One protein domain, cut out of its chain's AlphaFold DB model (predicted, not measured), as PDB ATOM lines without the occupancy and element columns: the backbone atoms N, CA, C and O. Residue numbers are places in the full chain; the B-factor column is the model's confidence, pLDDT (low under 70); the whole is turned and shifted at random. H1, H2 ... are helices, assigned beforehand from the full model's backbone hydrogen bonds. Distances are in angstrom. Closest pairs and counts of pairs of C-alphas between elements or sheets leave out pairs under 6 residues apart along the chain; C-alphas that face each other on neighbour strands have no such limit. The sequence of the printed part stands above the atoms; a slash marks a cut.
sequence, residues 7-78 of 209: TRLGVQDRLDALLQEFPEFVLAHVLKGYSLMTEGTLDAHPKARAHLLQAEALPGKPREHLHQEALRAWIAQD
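Overview. This is residues 7 to 78 of the 209 residues of an uncharacterized protein of Betaproteobacteria bacterium (UniProt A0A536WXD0). Three helices of similar length, H2, H3 and H4, stand side by side in an up-and-down bundle, each running against the one before it, with their centres at the corners of a triangle. The shorter H1 packs on H2 alone, as a fourth helix added at one side of the bundle. The printed part has 72 residues with four named helices, in the order H1, H2, H3, H4, and no named strand; the class is all helix. It is compact, with a radius of gyration of the C-alphas of 11.7 A, and spans 36 by 28 by 16 A.

Along the chain. H2 is residues 26 to 39, 20.5 A long from first to last C-alpha, and begins with C-alpha 26 at (-25.335, 38.730, -19.031). H3 is residues 44 to 57, 20.2 A long. H4 is residues 62 to 75, also 20.2 A, and ends with C-alpha 75 at (-16.438, 38.932, -33.581). H1 is residues 11 to 21, 15.7 A long, and begins with C-alpha 11 at (-31.157, 51.255, -29.257).

Arrangement. H2 is the hub, touching the three other helices. H2 and H3 form a helical hairpin at a shallow tilt of 9 degrees, opposite ways; their closest C-alphas, Gly 33 and Ala 48, are 4.1 A apart. H4 touches H2 at a shallow tilt of 26 degrees, the same way, closest at the C-alphas of Leu 27 and Glu 64, 6.2 A. H3 and H4 form a hairpin at 27 degrees, closest at the C-alphas of His 45 and Ile 75, 6.0 A. H1 and H2 form a hairpin at 22 degrees, closest at the C-alphas of Leu 15 and Lys 32, 6.3 A. H1 is apart from H3 and H4. In H1, H2, H3 and H4 every O i to N i+4 pair is within hydrogen-bond range.

Size, cuts and confidence. The two C-alphas farthest apart, those of Thr 7 and Pro 62, are 36.8 A apart. The printed part has no cut, and the three links between the helices are tight, with 4 residues each. Mean pLDDT of the printed part is 93.5; residues 7 to 9 are under 70.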
ATOM      1  N   THR A   7     -38.027  62.419 -28.422       43.81
ATOM      2  CA  THR A   7     -36.909  61.870 -29.186       43.81
ATOM      3  C   THR A   7     -36.854  60.382 -28.865       43.81
ATOM      4  O   THR A   7     -36.663  59.994 -27.712       43.81
ATOM      5  N   ARG A   8     -37.111  59.528 -29.858       53.56
ATOM      6  CA  ARG A   8     -37.011  58.080 -29.684       53.56
ATOM      7  C   ARG A   8     -35.550  57.780 -29.356       53.56
ATOM      8  O   ARG A   8     -34.714  57.838 -30.249       53.56
ATOM      9  N   LEU A   9     -35.255  57.510 -28.078       60.28
ATOM     10  CA  LEU A   9     -33.921  57.078 -27.650       60.28
ATOM     11  C   LEU A   9     -33.452  55.938 -28.550       60.28
ATOM     12  O   LEU A   9     -34.236  55.009 -28.815       60.28
ATOM     13  N   GLY A  10     -32.202  56.031 -29.000       77.19
ATOM     14  CA  GLY A  10     -31.588  55.014 -29.836       77.19
ATOM     15  C   GLY A  10     -31.505  53.681 -29.099       77.19
ATOM     16  O   GLY A  10     -31.576  53.616 -27.869       77.19
ATOM     17  N   VAL A  11     -31.351  52.590 -29.850       84.88
ATOM     18  CA  VAL A  11     -31.157  51.255 -29.257       84.88
ATOM     19  C   VAL A  11     -29.940  51.253 -28.326       84.88
ATOM     20  O   VAL A  11     -30.011  50.691 -27.236       84.88
ATOM     21  N   GLN A  12     -28.867  51.952 -28.707       87.50
ATOM     22  CA  GLN A  12     -27.651  52.059 -27.903       87.50
ATOM     23  C   GLN A  12     -27.906  52.726 -26.546       87.50
ATOM     24  O   GLN A  12     -27.551  52.122 -25.536       87.50
ATOM     25  N   ASP A  13     -28.592  53.875 -26.517       89.25
ATOM     26  CA  ASP A  13     -28.889  54.618 -25.280       89.25
ATOM     27  C   ASP A  13     -29.718  53.781 -24.297       89.25
ATOM     28  O   ASP A  13     -29.487  53.790 -23.089       89.25
ATOM     29  N   ARG A  14     -30.694  53.021 -24.814       92.38
ATOM     30  CA  ARG A  14     -31.546  52.144 -23.997       92.38
ATOM     31  C   ARG A  14     -30.758  50.990 -23.389       92.38
ATOM     32  O   ARG A  14     -31.002  50.626 -22.243       92.38
ATOM     33  N   LEU A  15     -29.837  50.411 -24.156       94.31
ATOM     34  CA  LEU A  15     -28.976  49.336 -23.671       94.31
ATOM     35  C   LEU A  15     -27.937  49.851 -22.670       94.31
ATOM     36  O   LEU A  15     -27.647  49.150 -21.706       94.31
ATOM     37  N   ASP A  16     -27.428  51.072 -22.850       94.56
ATOM     38  CA  ASP A  16     -26.515  51.696 -21.888       94.56
ATOM     39  C   ASP A  16     -27.217  51.975 -20.556       94.56
ATOM     40  O   ASP A  16     -26.693  51.613 -19.505       94.56
ATOM     41  N   ALA A  17     -28.439  52.519 -20.587       95.62
ATOM     42  CA  ALA A  17     -29.247  52.703 -19.380       95.62
ATOM     43  C   ALA A  17     -29.555  51.366 -18.677       95.62
ATOM     44  O   ALA A  17     -29.420  51.265 -17.459       95.62
ATOM     45  N   LEU A  18     -29.906  50.322 -19.440       96.00
ATOM     46  CA  LEU A  18     -30.156  48.983 -18.897       96.00
ATOM     47  C   LEU A  18     -28.916  48.408 -18.203       96.00
ATOM     48  O   LEU A  18     -29.029  47.852 -17.117       96.00
ATOM     49  N   LEU A  19     -27.740  48.542 -18.817       97.31
ATOM     50  CA  LEU A  19     -26.482  48.044 -18.259       97.31
ATOM     51  C   LEU A  19     -25.976  48.886 -17.084       97.31
ATOM     52  O   LEU A  19     -25.270  48.367 -16.225       97.31
ATOM     53  N   GLN A  20     -26.349  50.164 -17.014       97.38
ATOM     54  CA  GLN A  20     -26.084  50.991 -15.842       97.38
ATOM     55  C   GLN A  20     -26.907  50.532 -14.631       97.38
ATOM     56  O   GLN A  20     -26.395  50.526 -13.513       97.38
ATOM     57  N   GLU A  21     -28.171  50.158 -14.843       98.00
ATOM     58  CA  GLU A  21     -29.062  49.685 -13.776       98.00
ATOM     59  C   GLU A  21     -28.794  48.218 -13.399       98.00
ATOM     60  O   GLU A  21     -28.813  47.864 -12.222       98.00
ATOM     61  N   PHE A  22     -28.482  47.374 -14.387       97.62
ATOM     62  CA  PHE A  22     -28.257  45.936 -14.224       97.62
ATOM     63  C   PHE A  22     -26.918  45.500 -14.848       97.62
ATOM     64  O   PHE A  22     -26.908  44.789 -15.859       97.62
ATOM     65  N   PRO A  23     -25.774  45.879 -14.250       97.25
ATOM     66  CA  PRO A  23     -24.447  45.580 -14.803       97.25
ATOM     67  C   PRO A  23     -24.114  44.083 -14.826       97.25
ATOM     68  O   PRO A  23     -23.242  43.656 -15.568       97.25
ATOM     69  N   GLU A  24     -24.811  43.265 -14.036       97.12
ATOM     70  CA  GLU A  24     -24.623  41.808 -14.009       97.12
ATOM     71  C   GLU A  24     -25.571  41.067 -14.973       97.12
ATOM     72  O   GLU A  24     -25.634  39.836 -14.981       97.12
ATOM     73  N   PHE A  25     -26.332  41.790 -15.805       97.44
ATOM     74  CA  PHE A  25     -27.253  41.172 -16.752       97.44
ATOM     75  C   PHE A  25     -26.511  40.678 -18.003       97.44
ATOM     76  O   PHE A  25     -26.371  41.386 -19.003       97.44
ATOM     77  N   VAL A  26     -26.092  39.412 -17.965       98.19
ATOM     78  CA  VAL A  26     -25.335  38.730 -19.031       98.19
ATOM     79  C   VAL A  26     -25.932  38.952 -20.424       98.19
ATOM     80  O   VAL A  26     -25.234  39.384 -21.344       98.19
ATOM     81  N   LEU A  27     -27.235  38.702 -20.599       97.50
ATOM     82  CA  LEU A  27     -27.870  38.832 -21.913       97.50
ATOM     83  C   LEU A  27     -27.944  40.289 -22.403       97.50
ATOM     84  O   LEU A  27     -27.918  40.513 -23.612       97.50
ATOM     85  N   ALA A  28     -27.982  41.280 -21.507       97.44
ATOM     86  CA  ALA A  28     -27.929  42.690 -21.895       97.44
ATOM     87  C   ALA A  28     -26.557  43.057 -22.487       97.44
ATOM     88  O   ALA A  28     -26.495  43.751 -23.504       97.44
ATOM     89  N   HIS A  29     -25.465  42.524 -21.924       98.31
ATOM     90  CA  HIS A  29     -24.127  42.675 -22.501       98.31
ATOM     91  C   HIS A  29     -24.037  42.030 -23.885       98.31
ATOM     92  O   HIS A  29     -23.541  42.654 -24.825       98.31
ATOM     93  N   VAL A  30     -24.567  40.814 -24.043       98.25
ATOM     94  CA  VAL A  30     -24.572  40.145 -25.351       98.25
ATOM     95  C   VAL A  30     -25.411  40.919 -26.372       98.25
ATOM     96  O   VAL A  30     -24.951  41.152 -27.489       98.25
ATOM     97  N   LEU A  31     -26.600  41.392 -25.989       97.38
ATOM     98  CA  LEU A  31     -27.463  42.191 -26.859       97.38
ATOM     99  C   LEU A  31     -26.793  43.504 -27.290       97.38
ATOM    100  O   LEU A  31     -26.884  43.880 -28.459       97.38
ATOM    101  N   LYS A  32     -26.068  44.172 -26.385       97.12
ATOM    102  CA  LYS A  32     -25.247  45.345 -26.716       97.12
ATOM    103  C   LYS A  32     -24.152  45.001 -27.722       97.12
ATOM    104  O   LYS A  32     -23.994  45.719 -28.707       97.12
ATOM    105  N   GLY A  33     -23.469  43.872 -27.531       97.19
ATOM    106  CA  GLY A  33     -22.506  43.337 -28.492       97.19
ATOM    107  C   GLY A  33     -23.115  43.111 -29.877       97.19
ATOM    108  O   GLY A  33     -22.600  43.640 -30.858       97.19
ATOM    109  N   TYR A  34     -24.244  42.403 -29.971       96.81
ATOM    110  CA  TYR A  34     -24.937  42.203 -31.249       96.81
ATOM    111  C   TYR A  34     -25.371  43.517 -31.900       96.81
ATOM    112  O   TYR A  34     -25.220  43.674 -33.111       96.81
ATOM    113  N   SER A  35     -25.893  44.464 -31.115       93.75
ATOM    114  CA  SER A  35     -26.345  45.764 -31.617       93.75
ATOM    115  C   SER A  35     -25.190  46.538 -32.257       93.75
ATOM    116  O   SER A  35     -25.312  47.007 -33.385       93.75
ATOM    117  N   LEU A  36     -24.031  46.590 -31.590       94.12
ATOM    118  CA  LEU A  36     -22.808  47.197 -32.131       94.12
ATOM    119  C   LEU A  36     -22.337  46.502 -33.416       94.12
ATOM    120  O   LEU A  36     -22.025  47.166 -34.401       94.12
ATOM    121  N   MET A  37     -22.318  45.165 -33.430       93.69
ATOM    122  CA  MET A  37     -21.929  44.399 -34.619       93.69
ATOM    123  C   MET A  37     -22.891  44.612 -35.797       93.69
ATOM    124  O   MET A  37     -22.458  44.590 -36.946       93.69
ATOM    125  N   THR A  38     -24.177  44.852 -35.522       89.69
ATOM    126  CA  THR A  38     -25.204  45.136 -36.539       89.69
ATOM    127  C   THR A  38     -25.057  46.536 -37.133       89.69
ATOM    128  O   THR A  38     -25.266  46.710 -38.328       89.69
ATOM    129  N   GLU A  39     -24.679  47.534 -36.327       85.44
ATOM    130  CA  GLU A  39     -24.448  48.906 -36.806       85.44
ATOM    131  C   GLU A  39     -23.287  49.003 -37.801       85.44
ATOM    132  O   GLU A  39     -23.291  49.876 -38.667       85.44
ATOM    133  N   GLY A  40     -22.298  48.108 -37.693       80.88
ATOM    134  CA  GLY A  40     -21.219  47.994 -38.673       80.88
ATOM    135  C   GLY A  40     -20.220  49.156 -38.668       80.88
ATOM    136  O   GLY A  40     -19.529  49.368 -39.665       80.88
ATOM    137  N   THR A  41     -20.111  49.917 -37.572       85.81
ATOM    138  CA  THR A  41     -19.088  50.967 -37.446       85.81
ATOM    139  C   THR A  41     -17.679  50.366 -37.386       85.81
ATOM    140  O   THR A  41     -17.480  49.232 -36.944       85.81
ATOM    141  N   LEU A  42     -16.663  51.134 -37.800       82.38
ATOM    142  CA  LEU A  42     -15.262  50.672 -37.818       82.38
ATOM    143  C   LEU A  42     -14.756  50.208 -36.439       82.38
ATOM    144  O   LEU A  42     -13.888  49.344 -36.352       82.38
ATOM    145  N   ASP A  43     -15.308  50.761 -35.361       90.38
ATOM    146  CA  ASP A  43     -14.956  50.449 -33.978       90.38
ATOM    147  C   ASP A  43     -15.923  49.459 -33.296       90.38
ATOM    148  O   ASP A  43     -15.797  49.203 -32.095       90.38
ATOM    149  N   ALA A  44     -16.858  48.857 -34.040       91.81
ATOM    150  CA  ALA A  44     -17.837  47.916 -33.495       91.81
ATOM    151  C   ALA A  44     -17.183  46.671 -32.879       91.81
ATOM    152  O   ALA A  44     -17.538  46.271 -31.774       91.81
ATOM    153  N   HIS A  45     -16.186  46.086 -33.550       95.19
ATOM    154  CA  HIS A  45     -15.528  44.849 -33.109       95.19
ATOM    155  C   HIS A  45     -14.862  44.967 -31.725       95.19
ATOM    156  O   HIS A  45     -15.150  44.134 -30.860       95.19
ATOM    157  N   PRO A  46     -13.991  45.964 -31.452       96.38
ATOM    158  CA  PRO A  46     -13.397  46.109 -30.124       96.38
ATOM    159  C   PRO A  46     -14.438  46.430 -29.040       96.38
ATOM    160  O   PRO A  46     -14.329  45.901 -27.934       96.38
ATOM    161  N   LYS A  47     -15.475  47.223 -29.345       96.56
ATOM    162  CA  LYS A  47     -16.559  47.516 -28.390       96.56
ATOM    163  C   LYS A  47     -17.391  46.273 -28.067       96.56
ATOM    164  O   LYS A  47     -17.608  45.964 -26.898       96.56
ATOM    165  N   ALA A  48     -17.802  45.514 -29.081       97.62
ATOM    166  CA  ALA A  48     -18.538  44.266 -28.904       97.62
ATOM    167  C   ALA A  48     -17.718  43.237 -28.114       97.62
ATOM    168  O   ALA A  48     -18.251  42.578 -27.221       97.62
ATOM    169  N   ARG A  49     -16.403  43.156 -28.368       98.31
ATOM    170  CA  ARG A  49     -15.480  42.320 -27.590       98.31
ATOM    171  C   ARG A  49     -15.425  42.725 -26.121       98.31
ATOM    172  O   ARG A  49     -15.408  41.845 -25.269       98.31
ATOM    173  N   ALA A  50     -15.427  44.020 -25.810       98.19
ATOM    174  CA  ALA A  50     -15.469  44.476 -24.423       98.19
ATOM    175  C   ALA A  50     -16.750  44.007 -23.712       98.19
ATOM    176  O   ALA A  50     -16.667  43.501 -22.597       98.19
ATOM    177  N   HIS A  51     -17.916  44.089 -24.365       98.38
ATOM    178  CA  HIS A  51     -19.162  43.570 -23.789       98.38
ATOM    179  C   HIS A  51     -19.181  42.043 -23.664       98.38
ATOM    180  O   HIS A  51     -19.687  41.540 -22.664       98.38
ATOM    181  N   LEU A  52     -18.596  41.309 -24.618       98.69
ATOM    182  CA  LEU A  52     -18.430  39.858 -24.503       98.69
ATOM    183  C   LEU A  52     -17.597  39.484 -23.267       98.69
ATOM    184  O   LEU A  52     -18.024  38.635 -22.497       98.69
ATOM    185  N   LEU A  53     -16.465  40.160 -23.036       98.62
ATOM    186  CA  LEU A  53     -15.617  39.905 -21.863       98.62
ATOM    187  C   LEU A  53     -16.353  40.167 -20.541       98.62
ATOM    188  O   LEU A  53     -16.177  39.418 -19.586       98.62
ATOM    189  N   GLN A  54     -17.193  41.206 -20.484       98.38
ATOM    190  CA  GLN A  54     -18.040  41.455 -19.310       98.38
ATOM    191  C   GLN A  54     -19.059  40.327 -19.107       98.38
ATOM    192  O   GLN A  54     -19.209  39.832 -17.998       98.38
ATOM    193  N   ALA A  55     -19.714  39.873 -20.179       98.38
ATOM    194  CA  ALA A  55     -20.663  38.764 -20.113       98.38
ATOM    195  C   ALA A  55     -20.004  37.449 -19.653       98.38
ATOM    196  O   ALA A  55     -20.589  36.728 -18.851       98.38
ATOM    197  N   GLU A  56     -18.797  37.146 -20.140       98.38
ATOM    198  CA  GLU A  56     -18.028  35.937 -19.794       98.38
ATOM    199  C   GLU A  56     -17.502  35.947 -18.347       98.38
ATOM    200  O   GLU A  56     -17.254  34.885 -17.779       98.38
ATOM    201  N   ALA A  57     -17.328  37.127 -17.743       98.00
ATOM    202  CA  ALA A  57     -16.885  37.268 -16.354       98.00
ATOM    203  C   ALA A  57     -18.010  37.047 -15.324       98.00
ATOM    204  O   ALA A  57     -17.739  36.892 -14.132       98.00
ATOM    205  N   LEU A  58     -19.265  37.051 -15.773       97.62
ATOM    206  CA  LEU A  58     -20.457  36.897 -14.947       97.62
ATOM    207  C   LEU A  58     -20.932  35.432 -14.928       97.62
ATOM    208  O   LEU A  58     -20.683  34.683 -15.874       97.62
ATOM    209  N   PRO A  59     -21.654  34.995 -13.881       95.50
ATOM    210  CA  PRO A  59     -22.222  33.651 -13.834       95.50
ATOM    211  C   PRO A  59     -23.358  33.502 -14.859       95.50
ATOM    212  O   PRO A  59     -24.489  33.926 -14.617       95.50
ATOM    213  N   GLY A  60     -23.061  32.888 -16.006       92.38
ATOM    214  CA  GLY A  60     -24.026  32.662 -17.081       92.38
ATOM    215  C   GLY A  60     -24.855  31.385 -16.920       92.38
ATOM    216  O   GLY A  60     -24.437  30.382 -16.333       92.38
ATOM    217  N   LYS A  61     -26.067  31.409 -17.475       96.38
ATOM    218  CA  LYS A  61     -26.920  30.228 -17.669       96.38
ATOM    219  C   LYS A  61     -26.604  29.556 -19.013       96.38
ATOM    220  O   LYS A  61     -26.111  30.227 -19.917       96.38
ATOM    221  N   PRO A  62     -26.976  28.277 -19.220       98.12
ATOM    222  CA  PRO A  62     -26.708  27.570 -20.479       98.12
ATOM    223  C   PRO A  62     -27.136  28.335 -21.744       98.12
ATOM    224  O   PRO A  62     -26.351  28.480 -22.675       98.12
ATOM    225  N   ARG A  63     -28.344  28.916 -21.740       98.25
ATOM    226  CA  ARG A  63     -28.853  29.763 -22.833       98.25
ATOM    227  C   ARG A  63     -27.965  30.984 -23.103       98.25
ATOM    228  O   ARG A  63     -27.771  31.377 -24.247       98.25
ATOM    229  N   GLU A  64     -27.454  31.611 -22.048       98.50
ATOM    230  CA  GLU A  64     -26.621  32.811 -22.151       98.50
ATOM    231  C   GLU A  64     -25.216  32.470 -22.655       98.50
ATOM    232  O   GLU A  64     -24.676  33.225 -23.457       98.50
ATOM    233  N   HIS A  65     -24.660  31.315 -22.273       98.56
ATOM    234  CA  HIS A  65     -23.383  30.833 -22.805       98.56
ATOM    235  C   HIS A  65     -23.430  30.623 -24.324       98.56
ATOM    236  O   HIS A  65     -22.517  31.056 -25.020       98.56
ATOM    237  N   LEU A  66     -24.519  30.068 -24.864       98.69
ATOM    238  CA  LEU A  66     -24.674  29.936 -26.319       98.69
ATOM    239  C   LEU A  66     -24.773  31.299 -27.024       98.69
ATOM    240  O   LEU A  66     -24.225  31.494 -28.107       98.69
ATOM    241  N   HIS A  67     -25.421  32.284 -26.398       98.75
ATOM    242  CA  HIS A  67     -25.432  33.660 -26.908       98.75
ATOM    243  C   HIS A  67     -24.031  34.297 -26.870       98.75
ATOM    244  O   HIS A  67     -23.637  34.984 -27.814       98.75
ATOM    245  N   GLN A  68     -23.241  34.045 -25.825       98.75
ATOM    246  CA  GLN A  68     -21.835  34.467 -25.773       98.75
ATOM    247  C   GLN A  68     -21.005  33.793 -26.873       98.75
ATOM    248  O   GLN A  68     -20.196  34.458 -27.519       98.75
ATOM    249  N   GLU A  69     -21.219  32.501 -27.129       98.62
ATOM    250  CA  GLU A  69     -20.573  31.761 -28.219       98.62
ATOM    251  C   GLU A  69     -20.900  32.353 -29.588       98.62
ATOM    252  O   GLU A  69     -19.983  32.626 -30.365       98.62
ATOM    253  N   ALA A  70     -22.174  32.640 -29.858       98.50
ATOM    254  CA  ALA A  70     -22.586  33.275 -31.103       98.50
ATOM    255  C   ALA A  70     -21.948  34.666 -31.282       98.50
ATOM    256  O   ALA A  70     -21.444  34.983 -32.362       98.50
ATOM    257  N   LEU A  71     -21.897  35.492 -30.226       98.50
ATOM    258  CA  LEU A  71     -21.224  36.796 -30.276       98.50
ATOM    259  C   LEU A  71     -19.710  36.650 -30.494       98.50
ATOM    260  O   LEU A  71     -19.135  37.374 -31.308       98.50
ATOM    261  N   ARG A  72     -19.064  35.696 -29.817       98.62
ATOM    262  CA  ARG A  72     -17.636  35.392 -29.983       98.62
ATOM    263  C   ARG A  72     -17.318  34.983 -31.416       98.62
ATOM    264  O   ARG A  72     -16.379  35.522 -32.001       98.62
ATOM    265  N   ALA A  73     -18.120  34.084 -31.983       97.94
ATOM    266  CA  ALA A  73     -18.003  33.642 -33.365       97.94
ATOM    267  C   ALA A  73     -18.213  34.806 -34.344       97.94
ATOM    268  O   ALA A  73     -17.418  34.981 -35.265       97.94
ATOM    269  N   TRP A  74     -19.201  35.676 -34.101       95.94
ATOM    270  CA  TRP A  74     -19.408  36.870 -34.924       95.94
ATOM    271  C   TRP A  74     -18.189  37.801 -34.902       95.94
ATOM    272  O   TRP A  74     -17.713  38.213 -35.957       95.94
ATOM    273  N   ILE A  75     -17.637  38.092 -33.723       96.94
ATOM    274  CA  ILE A  75     -16.438  38.932 -33.581       96.94
ATOM    275  C   ILE A  75     -15.220  38.294 -34.272       96.94
ATOM    276  O   ILE A  75     -14.370  39.009 -34.800       96.94
ATOM    277  N   ALA A  76     -15.123  36.963 -34.263       96.62
ATOM    278  CA  ALA A  76     -14.090  36.204 -34.965       96.62
ATOM    279  C   ALA A  76     -14.366  36.033 -36.471       96.62
ATOM    280  O   ALA A  76     -13.551  35.437 -37.168       96.62
ATOM    281  N   GLN A  77     -15.495  36.555 -36.966       94.00
ATOM    282  CA  GLN A  77     -15.974  36.406 -38.342       94.00
ATOM    283  C   GLN A  77     -16.212  34.943 -38.763       94.00
ATOM    284  O   GLN A  77     -16.234  34.625 -39.951       94.00
ATOM    285  N   ASP A  78     -16.450  34.055 -37.795       95.38
ATOM    286  CA  ASP A  78     -16.883  32.681 -38.034       95.38
ATOM    287  C   ASP A  78     -18.412  32.642 -38.158       95.38
ATOM    288  O   ASP A  78     -19.158  32.471 -37.189       95.38
TER     289      ASP A  78